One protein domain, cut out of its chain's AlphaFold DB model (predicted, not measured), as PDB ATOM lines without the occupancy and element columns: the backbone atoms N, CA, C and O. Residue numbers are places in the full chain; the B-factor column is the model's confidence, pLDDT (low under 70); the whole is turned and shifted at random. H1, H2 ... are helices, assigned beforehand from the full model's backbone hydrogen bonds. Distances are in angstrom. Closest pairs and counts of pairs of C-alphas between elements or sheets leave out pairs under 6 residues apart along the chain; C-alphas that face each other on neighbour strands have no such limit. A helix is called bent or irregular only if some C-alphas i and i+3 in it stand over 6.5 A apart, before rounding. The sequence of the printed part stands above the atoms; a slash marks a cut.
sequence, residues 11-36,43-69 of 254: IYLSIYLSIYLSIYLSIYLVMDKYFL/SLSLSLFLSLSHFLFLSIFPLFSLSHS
ATOM      1  N   ILE A  11      -6.151  18.488  -6.002       76.06
ATOM      2  CA  ILE A  11      -6.554  18.446  -7.415       76.06
ATOM      3  C   ILE A  11      -6.100  17.128  -8.054       76.06
ATOM      4  O   ILE A  11      -6.915  16.445  -8.676       76.06
ATOM      5  N   TYR A  12      -4.843  16.719  -7.857       73.62
ATOM      6  CA  TYR A  12      -4.346  15.440  -8.381       73.62
ATOM      7  C   TYR A  12      -5.119  14.248  -7.819       73.62
ATOM      8  O   TYR A  12      -5.484  13.343  -8.575       73.62
ATOM      9  N   LEU A  13      -5.421  14.269  -6.519       79.81
ATOM     10  CA  LEU A  13      -6.199  13.216  -5.877       79.81
ATOM     11  C   LEU A  13      -7.625  13.149  -6.439       79.81
ATOM     12  O   LEU A  13      -8.111  12.060  -6.734       79.81
ATOM     13  N   SER A  14      -8.272  14.300  -6.655       76.25
ATOM     14  CA  SER A  14      -9.624  14.358  -7.225       76.25
ATOM     15  C   SER A  14      -9.682  13.814  -8.657       76.25
ATOM     16  O   SER A  14     -10.578  13.034  -8.989       76.25
ATOM     17  N   ILE A  15      -8.687  14.143  -9.488       70.75
ATOM     18  CA  ILE A  15      -8.588  13.647 -10.864       70.75
ATOM     19  C   ILE A  15      -8.343  12.137 -10.851       70.75
ATOM     20  O   ILE A  15      -9.062  11.400 -11.525       70.75
ATOM     21  N   TYR A  16      -7.397  11.658 -10.039       79.00
ATOM     22  CA  TYR A  16      -7.107  10.231  -9.904       79.00
ATOM     23  C   TYR A  16      -8.347   9.434  -9.475       79.00
ATOM     24  O   TYR A  16      -8.676   8.415 -10.084       79.00
ATOM     25  N   LEU A  17      -9.081   9.940  -8.480       81.31
ATOM     26  CA  LEU A  17     -10.294   9.303  -7.977       81.31
ATOM     27  C   LEU A  17     -11.408   9.285  -9.032       81.31
ATOM     28  O   LEU A  17     -12.079   8.269  -9.193       81.31
ATOM     29  N   SER A  18     -11.576  10.375  -9.789       75.38
ATOM     30  CA  SER A  18     -12.583  10.454 -10.855       75.38
ATOM     31  C   SER A  18     -12.322   9.446 -11.979       75.38
ATOM     32  O   SER A  18     -13.244   8.764 -12.431       75.38
ATOM     33  N   ILE A  19     -11.056   9.282 -12.373       72.25
ATOM     34  CA  ILE A  19     -10.649   8.311 -13.389       72.25
ATOM     35  C   ILE A  19     -10.886   6.896 -12.861       72.25
ATOM     36  O   ILE A  19     -11.537   6.100 -13.537       72.25
ATOM     37  N   TYR A  20     -10.448   6.604 -11.635       80.25
ATOM     38  CA  TYR A  20     -10.649   5.300 -11.005       80.25
ATOM     39  C   TYR A  20     -12.133   4.913 -10.948       80.25
ATOM     40  O   TYR A  20     -12.509   3.813 -11.352       80.25
ATOM     41  N   LEU A  21     -12.991   5.846 -10.521       81.31
ATOM     42  CA  LEU A  21     -14.428   5.619 -10.416       81.31
ATOM     43  C   LEU A  21     -15.079   5.412 -11.791       81.31
ATOM     44  O   LEU A  21     -15.913   4.523 -11.944       81.31
ATOM     45  N   SER A  22     -14.673   6.186 -12.803       75.50
ATOM     46  CA  SER A  22     -15.196   6.048 -14.169       75.50
ATOM     47  C   SER A  22     -14.857   4.689 -14.788       75.50
ATOM     48  O   SER A  22     -15.715   4.056 -15.404       75.50
ATOM     49  N   ILE A  23     -13.637   4.197 -14.553       74.88
ATOM     50  CA  ILE A  23     -13.202   2.879 -15.008       74.88
ATOM     51  C   ILE A  23     -14.015   1.805 -14.287       74.88
ATOM     52  O   ILE A  23     -14.580   0.934 -14.947       74.88
ATOM     53  N   TYR A  24     -14.155   1.900 -12.963       79.94
ATOM     54  CA  TYR A  24     -14.929   0.935 -12.180       79.94
ATOM     55  C   TYR A  24     -16.382   0.842 -12.663       79.94
ATOM     56  O   TYR A  24     -16.887  -0.254 -12.907       79.94
ATOM     57  N   LEU A  25     -17.026   1.991 -12.889       79.69
ATOM     58  CA  LEU A  25     -18.401   2.060 -13.378       79.69
ATOM     59  C   LEU A  25     -18.537   1.483 -14.795       79.69
ATOM     60  O   LEU A  25     -19.481   0.749 -15.074       79.69
ATOM     61  N   SER A  26     -17.576   1.766 -15.682       75.75
ATOM     62  CA  SER A  26     -17.576   1.223 -17.045       75.75
ATOM     63  C   SER A  26     -17.459  -0.302 -17.059       75.75
ATOM     64  O   SER A  26     -18.158  -0.964 -17.822       75.75
ATOM     65  N   ILE A  27     -16.638  -0.866 -16.170       73.38
ATOM     66  CA  ILE A  27     -16.487  -2.313 -16.048       73.38
ATOM     67  C   ILE A  27     -17.774  -2.923 -15.492       73.38
ATOM     68  O   ILE A  27     -18.236  -3.923 -16.029       73.38
ATOM     69  N   TYR A  28     -18.386  -2.304 -14.479       79.62
ATOM     70  CA  TYR A  28     -19.642  -2.785 -13.904       79.62
ATOM     71  C   TYR A  28     -20.760  -2.856 -14.955       79.62
ATOM     72  O   TYR A  28     -21.395  -3.892 -15.114       79.62
ATOM     73  N   LEU A  29     -20.917  -1.803 -15.766       78.94
ATOM     74  CA  LEU A  29     -21.905  -1.763 -16.851       78.94
ATOM     75  C   LEU A  29     -21.656  -2.820 -17.936       78.94
ATOM     76  O   LEU A  29     -22.602  -3.358 -18.511       78.94
ATOM     77  N   VAL A  30     -20.391  -3.119 -18.243       77.25
ATOM     78  CA  VAL A  30     -20.028  -4.197 -19.177       77.25
ATOM     79  C   VAL A  30     -20.351  -5.558 -18.554       77.25
ATOM     80  O   VAL A  30     -20.940  -6.407 -19.217       77.25
ATOM     81  N   MET A  31     -20.036  -5.770 -17.280       74.00
ATOM     82  CA  MET A  31     -20.346  -7.032 -16.605       74.00
ATOM     83  C   MET A  31     -21.858  -7.276 -16.548       74.00
ATOM     84  O   MET A  31     -22.305  -8.338 -16.975       74.00
ATOM     85  N   ASP A  32     -22.648  -6.272 -16.172       81.38
ATOM     86  CA  ASP A  32     -24.112  -6.373 -16.157       81.38
ATOM     87  C   ASP A  32     -24.689  -6.669 -17.547       81.38
ATOM     88  O   ASP A  32     -25.653  -7.414 -17.683       81.38
ATOM     89  N   LYS A  33     -24.101  -6.109 -18.610       82.44
ATOM     90  CA  LYS A  33     -24.630  -6.278 -19.969       82.44
ATOM     91  C   LYS A  33     -24.228  -7.597 -20.631       82.44
ATOM     92  O   LYS A  33     -25.000  -8.122 -21.432       82.44
ATOM     93  N   TYR A  34     -23.024  -8.103 -20.361       74.44
ATOM     94  CA  TYR A  34     -22.445  -9.230 -21.103       74.44
ATOM     95  C   TYR A  34     -22.350 -10.535 -20.298       74.44
ATOM     96  O   TYR A  34     -22.314 -11.599 -20.910       74.44
ATOM     97  N   PHE A  35     -22.340 -10.493 -18.959       65.69
ATOM     98  CA  PHE A  35     -22.139 -11.678 -18.106       65.69
ATOM     99  C   PHE A  35     -23.426 -12.286 -17.530       65.69
ATOM    100  O   PHE A  35     -23.385 -13.027 -16.553       65.69
ATOM    101  N   LEU A  36     -24.559 -12.070 -18.199       56.03
ATOM    102  CA  LEU A  36     -25.849 -12.665 -17.846       56.03
ATOM    103  C   LEU A  36     -26.154 -14.072 -18.419       56.03
ATOM    104  O   LEU A  36     -27.330 -14.401 -18.567       56.03
ATOM    105  N   SER A  43     -16.101 -17.153  -9.648       79.56
ATOM    106  CA  SER A  43     -14.638 -17.190  -9.710       79.56
ATOM    107  C   SER A  43     -14.065 -16.685 -11.040       79.56
ATOM    108  O   SER A  43     -12.992 -16.084 -11.052       79.56
ATOM    109  N   LEU A  44     -14.762 -16.914 -12.157       76.06
ATOM    110  CA  LEU A  44     -14.291 -16.568 -13.500       76.06
ATOM    111  C   LEU A  44     -14.578 -15.095 -13.824       76.06
ATOM    112  O   LEU A  44     -13.757 -14.423 -14.444       76.06
ATOM    113  N   SER A  45     -15.691 -14.548 -13.325       75.44
ATOM    114  CA  SER A  45     -15.957 -13.106 -13.410       75.44
ATOM    115  C   SER A  45     -14.930 -12.296 -12.608       75.44
ATOM    116  O   SER A  45     -14.409 -11.299 -13.107       75.44
ATOM    117  N   LEU A  46     -14.557 -12.763 -11.411       76.81
ATOM    118  CA  LEU A  46     -13.534 -12.114 -10.589       76.81
ATOM    119  C   LEU A  46     -12.148 -12.142 -11.259       76.81
ATOM    120  O   LEU A  46     -11.436 -11.137 -11.240       76.81
ATOM    121  N   SER A  47     -11.761 -13.262 -11.880       79.44
ATOM    122  CA  SER A  47     -10.460 -13.375 -12.558       79.44
ATOM    123  C   SER A  47     -10.379 -12.507 -13.820       79.44
ATOM    124  O   SER A  47      -9.354 -11.864 -14.071       79.44
ATOM    125  N   LEU A  48     -11.471 -12.401 -14.582       74.88
ATOM    126  CA  LEU A  48     -11.561 -11.484 -15.719       74.88
ATOM    127  C   LEU A  48     -11.525 -10.018 -15.274       74.88
ATOM    128  O   LEU A  48     -10.819  -9.214 -15.874       74.88
ATOM    129  N   PHE A  49     -12.199  -9.676 -14.175       78.69
ATOM    130  CA  PHE A  49     -12.140  -8.331 -13.605       78.69
ATOM    131  C   PHE A  49     -10.714  -7.939 -13.176       78.69
ATOM    132  O   PHE A  49     -10.220  -6.863 -13.522       78.69
ATOM    133  N   LEU A  50     -10.018  -8.826 -12.457       76.06
ATOM    134  CA  LEU A  50      -8.637  -8.607 -12.016       76.06
ATOM    135  C   LEU A  50      -7.662  -8.478 -13.194       76.06
ATOM    136  O   LEU A  50      -6.819  -7.585 -13.196       76.06
ATOM    137  N   SER A  51      -7.790  -9.322 -14.219       77.06
ATOM    138  CA  SER A  51      -6.907  -9.252 -15.392       77.06
ATOM    139  C   SER A  51      -7.124  -7.980 -16.219       77.06
ATOM    140  O   SER A  51      -6.155  -7.339 -16.627       77.06
ATOM    141  N   LEU A  52      -8.377  -7.560 -16.410       75.00
ATOM    142  CA  LEU A  52      -8.717  -6.382 -17.209       75.00
ATOM    143  C   LEU A  52      -8.363  -5.076 -16.484       75.00
ATOM    144  O   LEU A  52      -7.802  -4.164 -17.093       75.00
ATOM    145  N   SER A  53      -8.600  -5.005 -15.171       78.50
ATOM    146  CA  SER A  53      -8.161  -3.866 -14.350       78.50
ATOM    147  C   SER A  53      -6.635  -3.734 -14.317       78.50
ATOM    148  O   SER A  53      -6.115  -2.626 -14.464       78.50
ATOM    149  N   HIS A  54      -5.902  -4.846 -14.215       78.56
ATOM    150  CA  HIS A  54      -4.440  -4.839 -14.256       78.56
ATOM    151  C   HIS A  54      -3.896  -4.399 -15.625       78.56
ATOM    152  O   HIS A  54      -2.975  -3.584 -15.692       78.56
ATOM    153  N   PHE A  55      -4.499  -4.873 -16.721       78.19
ATOM    154  CA  PHE A  55      -4.124  -4.467 -18.078       78.19
ATOM    155  C   PHE A  55      -4.362  -2.971 -18.327       78.19
ATOM    156  O   PHE A  55      -3.495  -2.283 -18.870       78.19
ATOM    157  N   LEU A  56      -5.511  -2.437 -17.899       72.31
ATOM    158  CA  LEU A  56      -5.808  -1.006 -18.006       72.31
ATOM    159  C   LEU A  56      -4.837  -0.164 -17.173       72.31
ATOM    160  O   LEU A  56      -4.341   0.852 -17.654       72.31
ATOM    161  N   PHE A  57      -4.507  -0.603 -15.958       78.06
ATOM    162  CA  PHE A  57      -3.534   0.089 -15.119       78.06
ATOM    163  C   PHE A  57      -2.147   0.138 -15.776       78.06
ATOM    164  O   PHE A  57      -1.560   1.213 -15.901       78.06
ATOM    165  N   LEU A  58      -1.652  -1.003 -16.266       69.31
ATOM    166  CA  LEU A  58      -0.345  -1.096 -16.921       69.31
ATOM    167  C   LEU A  58      -0.270  -0.347 -18.255       69.31
ATOM    168  O   LEU A  58       0.812   0.093 -18.626       69.31
ATOM    169  N   SER A  59      -1.376  -0.199 -18.982       70.75
ATOM    170  CA  SER A  59      -1.384   0.482 -20.286       70.75
ATOM    171  C   SER A  59      -1.604   1.992 -20.173       70.75
ATOM    172  O   SER A  59      -0.943   2.761 -20.868       70.75
ATOM    173  N   ILE A  60      -2.486   2.442 -19.280       71.50
ATOM    174  CA  ILE A  60      -2.877   3.854 -19.178       71.50
ATOM    175  C   ILE A  60      -1.889   4.654 -18.318       71.50
ATOM    176  O   ILE A  60      -1.572   5.798 -18.648       71.50
ATOM    177  N   PHE A  61      -1.358   4.068 -17.240       73.19
ATOM    178  CA  PHE A  61      -0.457   4.782 -16.329       73.19
ATOM    179  C   PHE A  61       0.852   5.265 -16.998       73.19
ATOM    180  O   PHE A  61       1.240   6.425 -16.798       73.19
ATOM    181  N   PRO A  62       1.520   4.470 -17.862       69.81
ATOM    182  CA  PRO A  62       2.691   4.938 -18.602       69.81
ATOM    183  C   PRO A  62       2.352   6.041 -19.607       69.81
ATOM    184  O   PRO A  62       3.127   6.977 -19.764       69.81
ATOM    185  N   LEU A  63       1.185   5.978 -20.254       67.75
ATOM    186  CA  LEU A  63       0.759   7.003 -21.211       67.75
ATOM    187  C   LEU A  63       0.531   8.351 -20.521       67.75
ATOM    188  O   LEU A  63       0.946   9.392 -21.034       67.75
ATOM    189  N   PHE A  64      -0.067   8.337 -19.329       69.88
ATOM    190  CA  PHE A  64      -0.287   9.557 -18.557       69.88
ATOM    191  C   PHE A  64       1.037  10.165 -18.078       69.88
ATOM    192  O   PHE A  64       1.273  11.359 -18.272       69.88
ATOM    193  N   SER A  65       1.944   9.345 -17.539       73.31
ATOM    194  CA  SER A  65       3.267   9.814 -17.102       73.31
ATOM    195  C   SER A  65       4.140  10.302 -18.266       73.31
ATOM    196  O   SER A  65       4.812  11.326 -18.131       73.31
ATOM    197  N   LEU A  66       4.067   9.652 -19.432       70.06
ATOM    198  CA  LEU A  66       4.748  10.080 -20.656       70.06
ATOM    199  C   LEU A  66       4.200  11.410 -21.189       70.06
ATOM    200  O   LEU A  66       4.967  12.284 -21.583       70.06
ATOM    201  N   SER A  67       2.879  11.601 -21.177       74.56
ATOM    202  CA  SER A  67       2.277  12.871 -21.604       74.56
ATOM    203  C   SER A  67       2.694  14.032 -20.696       74.56
ATOM    204  O   SER A  67       3.005  15.126 -21.173       74.56
ATOM    205  N   HIS A  68       2.783  13.779 -19.387       73.62
ATOM    206  CA  HIS A  68       3.192  14.784 -18.419       73.62
ATOM    207  C   HIS A  68       4.678  15.127 -18.563       73.62
ATOM    208  O   HIS A  68       5.030  16.307 -18.617       73.62
ATOM    209  N   SER A  69       5.545  14.122 -18.720       75.38
ATOM    210  CA  SER A  69       6.978  14.343 -18.931       75.38
ATOM    211  C   SER A  69       7.266  15.072 -20.246       75.38
ATOM    212  O   SER A  69       8.077  15.996 -20.254       75.38
TER     213      SER A  69
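AT A GLANCE: This is residues 11 to 36 and 43 to 69 of the 254 residues of the protein "Hypothetical protein" of Sepia pharaonis (UniProt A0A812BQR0). Two long helices, H2 and H1, run opposite ways side by side in a loose, slightly crossed pair, nearest to each other at Ile 27 and Phe 49 and splaying at the end where residues 11 to 19 of H1 and 58 to 69 of H2 stand free. The printed part has 53 residues, with two named helices in the order H1, H2 and no named strand, and its class is all helix. The outline is a rod spanning 42 by 19 by 15 A, and the whole is loose, with a radius of gyration of the C-alphas of 13.1 A.

IN THESE COORDINATES: H2, the longest helix, has 27 residues, 43 to 69, and measures 39.3 A from C-alpha 43 at (-14.638, -17.190, -9.710) to C-alpha 69 at (6.978, 14.343, -18.931). It is neither bent nor irregular, but only just: C-alphas 59 and 62 are 6.3 A apart. H1 holds residues 11 to 34 and measures 34.7 A, beginning at C-alpha 11 at (-6.554, 18.446, -7.415).

HOW THE PARTS SIT: H2 and H1 are close but not clearly touching, with 1 pair of C-alphas within 8 A, the closest, those of Phe 49 and Ile 27, at 7.8 A. Their centres are 11.8 A apart. They run opposite ways at a steep tilt of 35.0 degrees, only just past shallow. In H1 every O i to N i+4 pair is within hydrogen-bond range; in H2, 21 of 23 are.

THE WHOLE: The two C-alphas farthest apart are those of Leu 36 and Ser 69, at 42.5 A. Without the free-standing stretches the body has 32 residues and spans 25 by 17 by 10 A. The link from H1 to H2 runs across the cut: residues 37 to 42 are not printed, and C-alphas 36 and 43 are 14.6 A apart. The mean pLDDT of the printed part is 75.3, and residues 35 to 36, 58 and 62 to 64 are under 70.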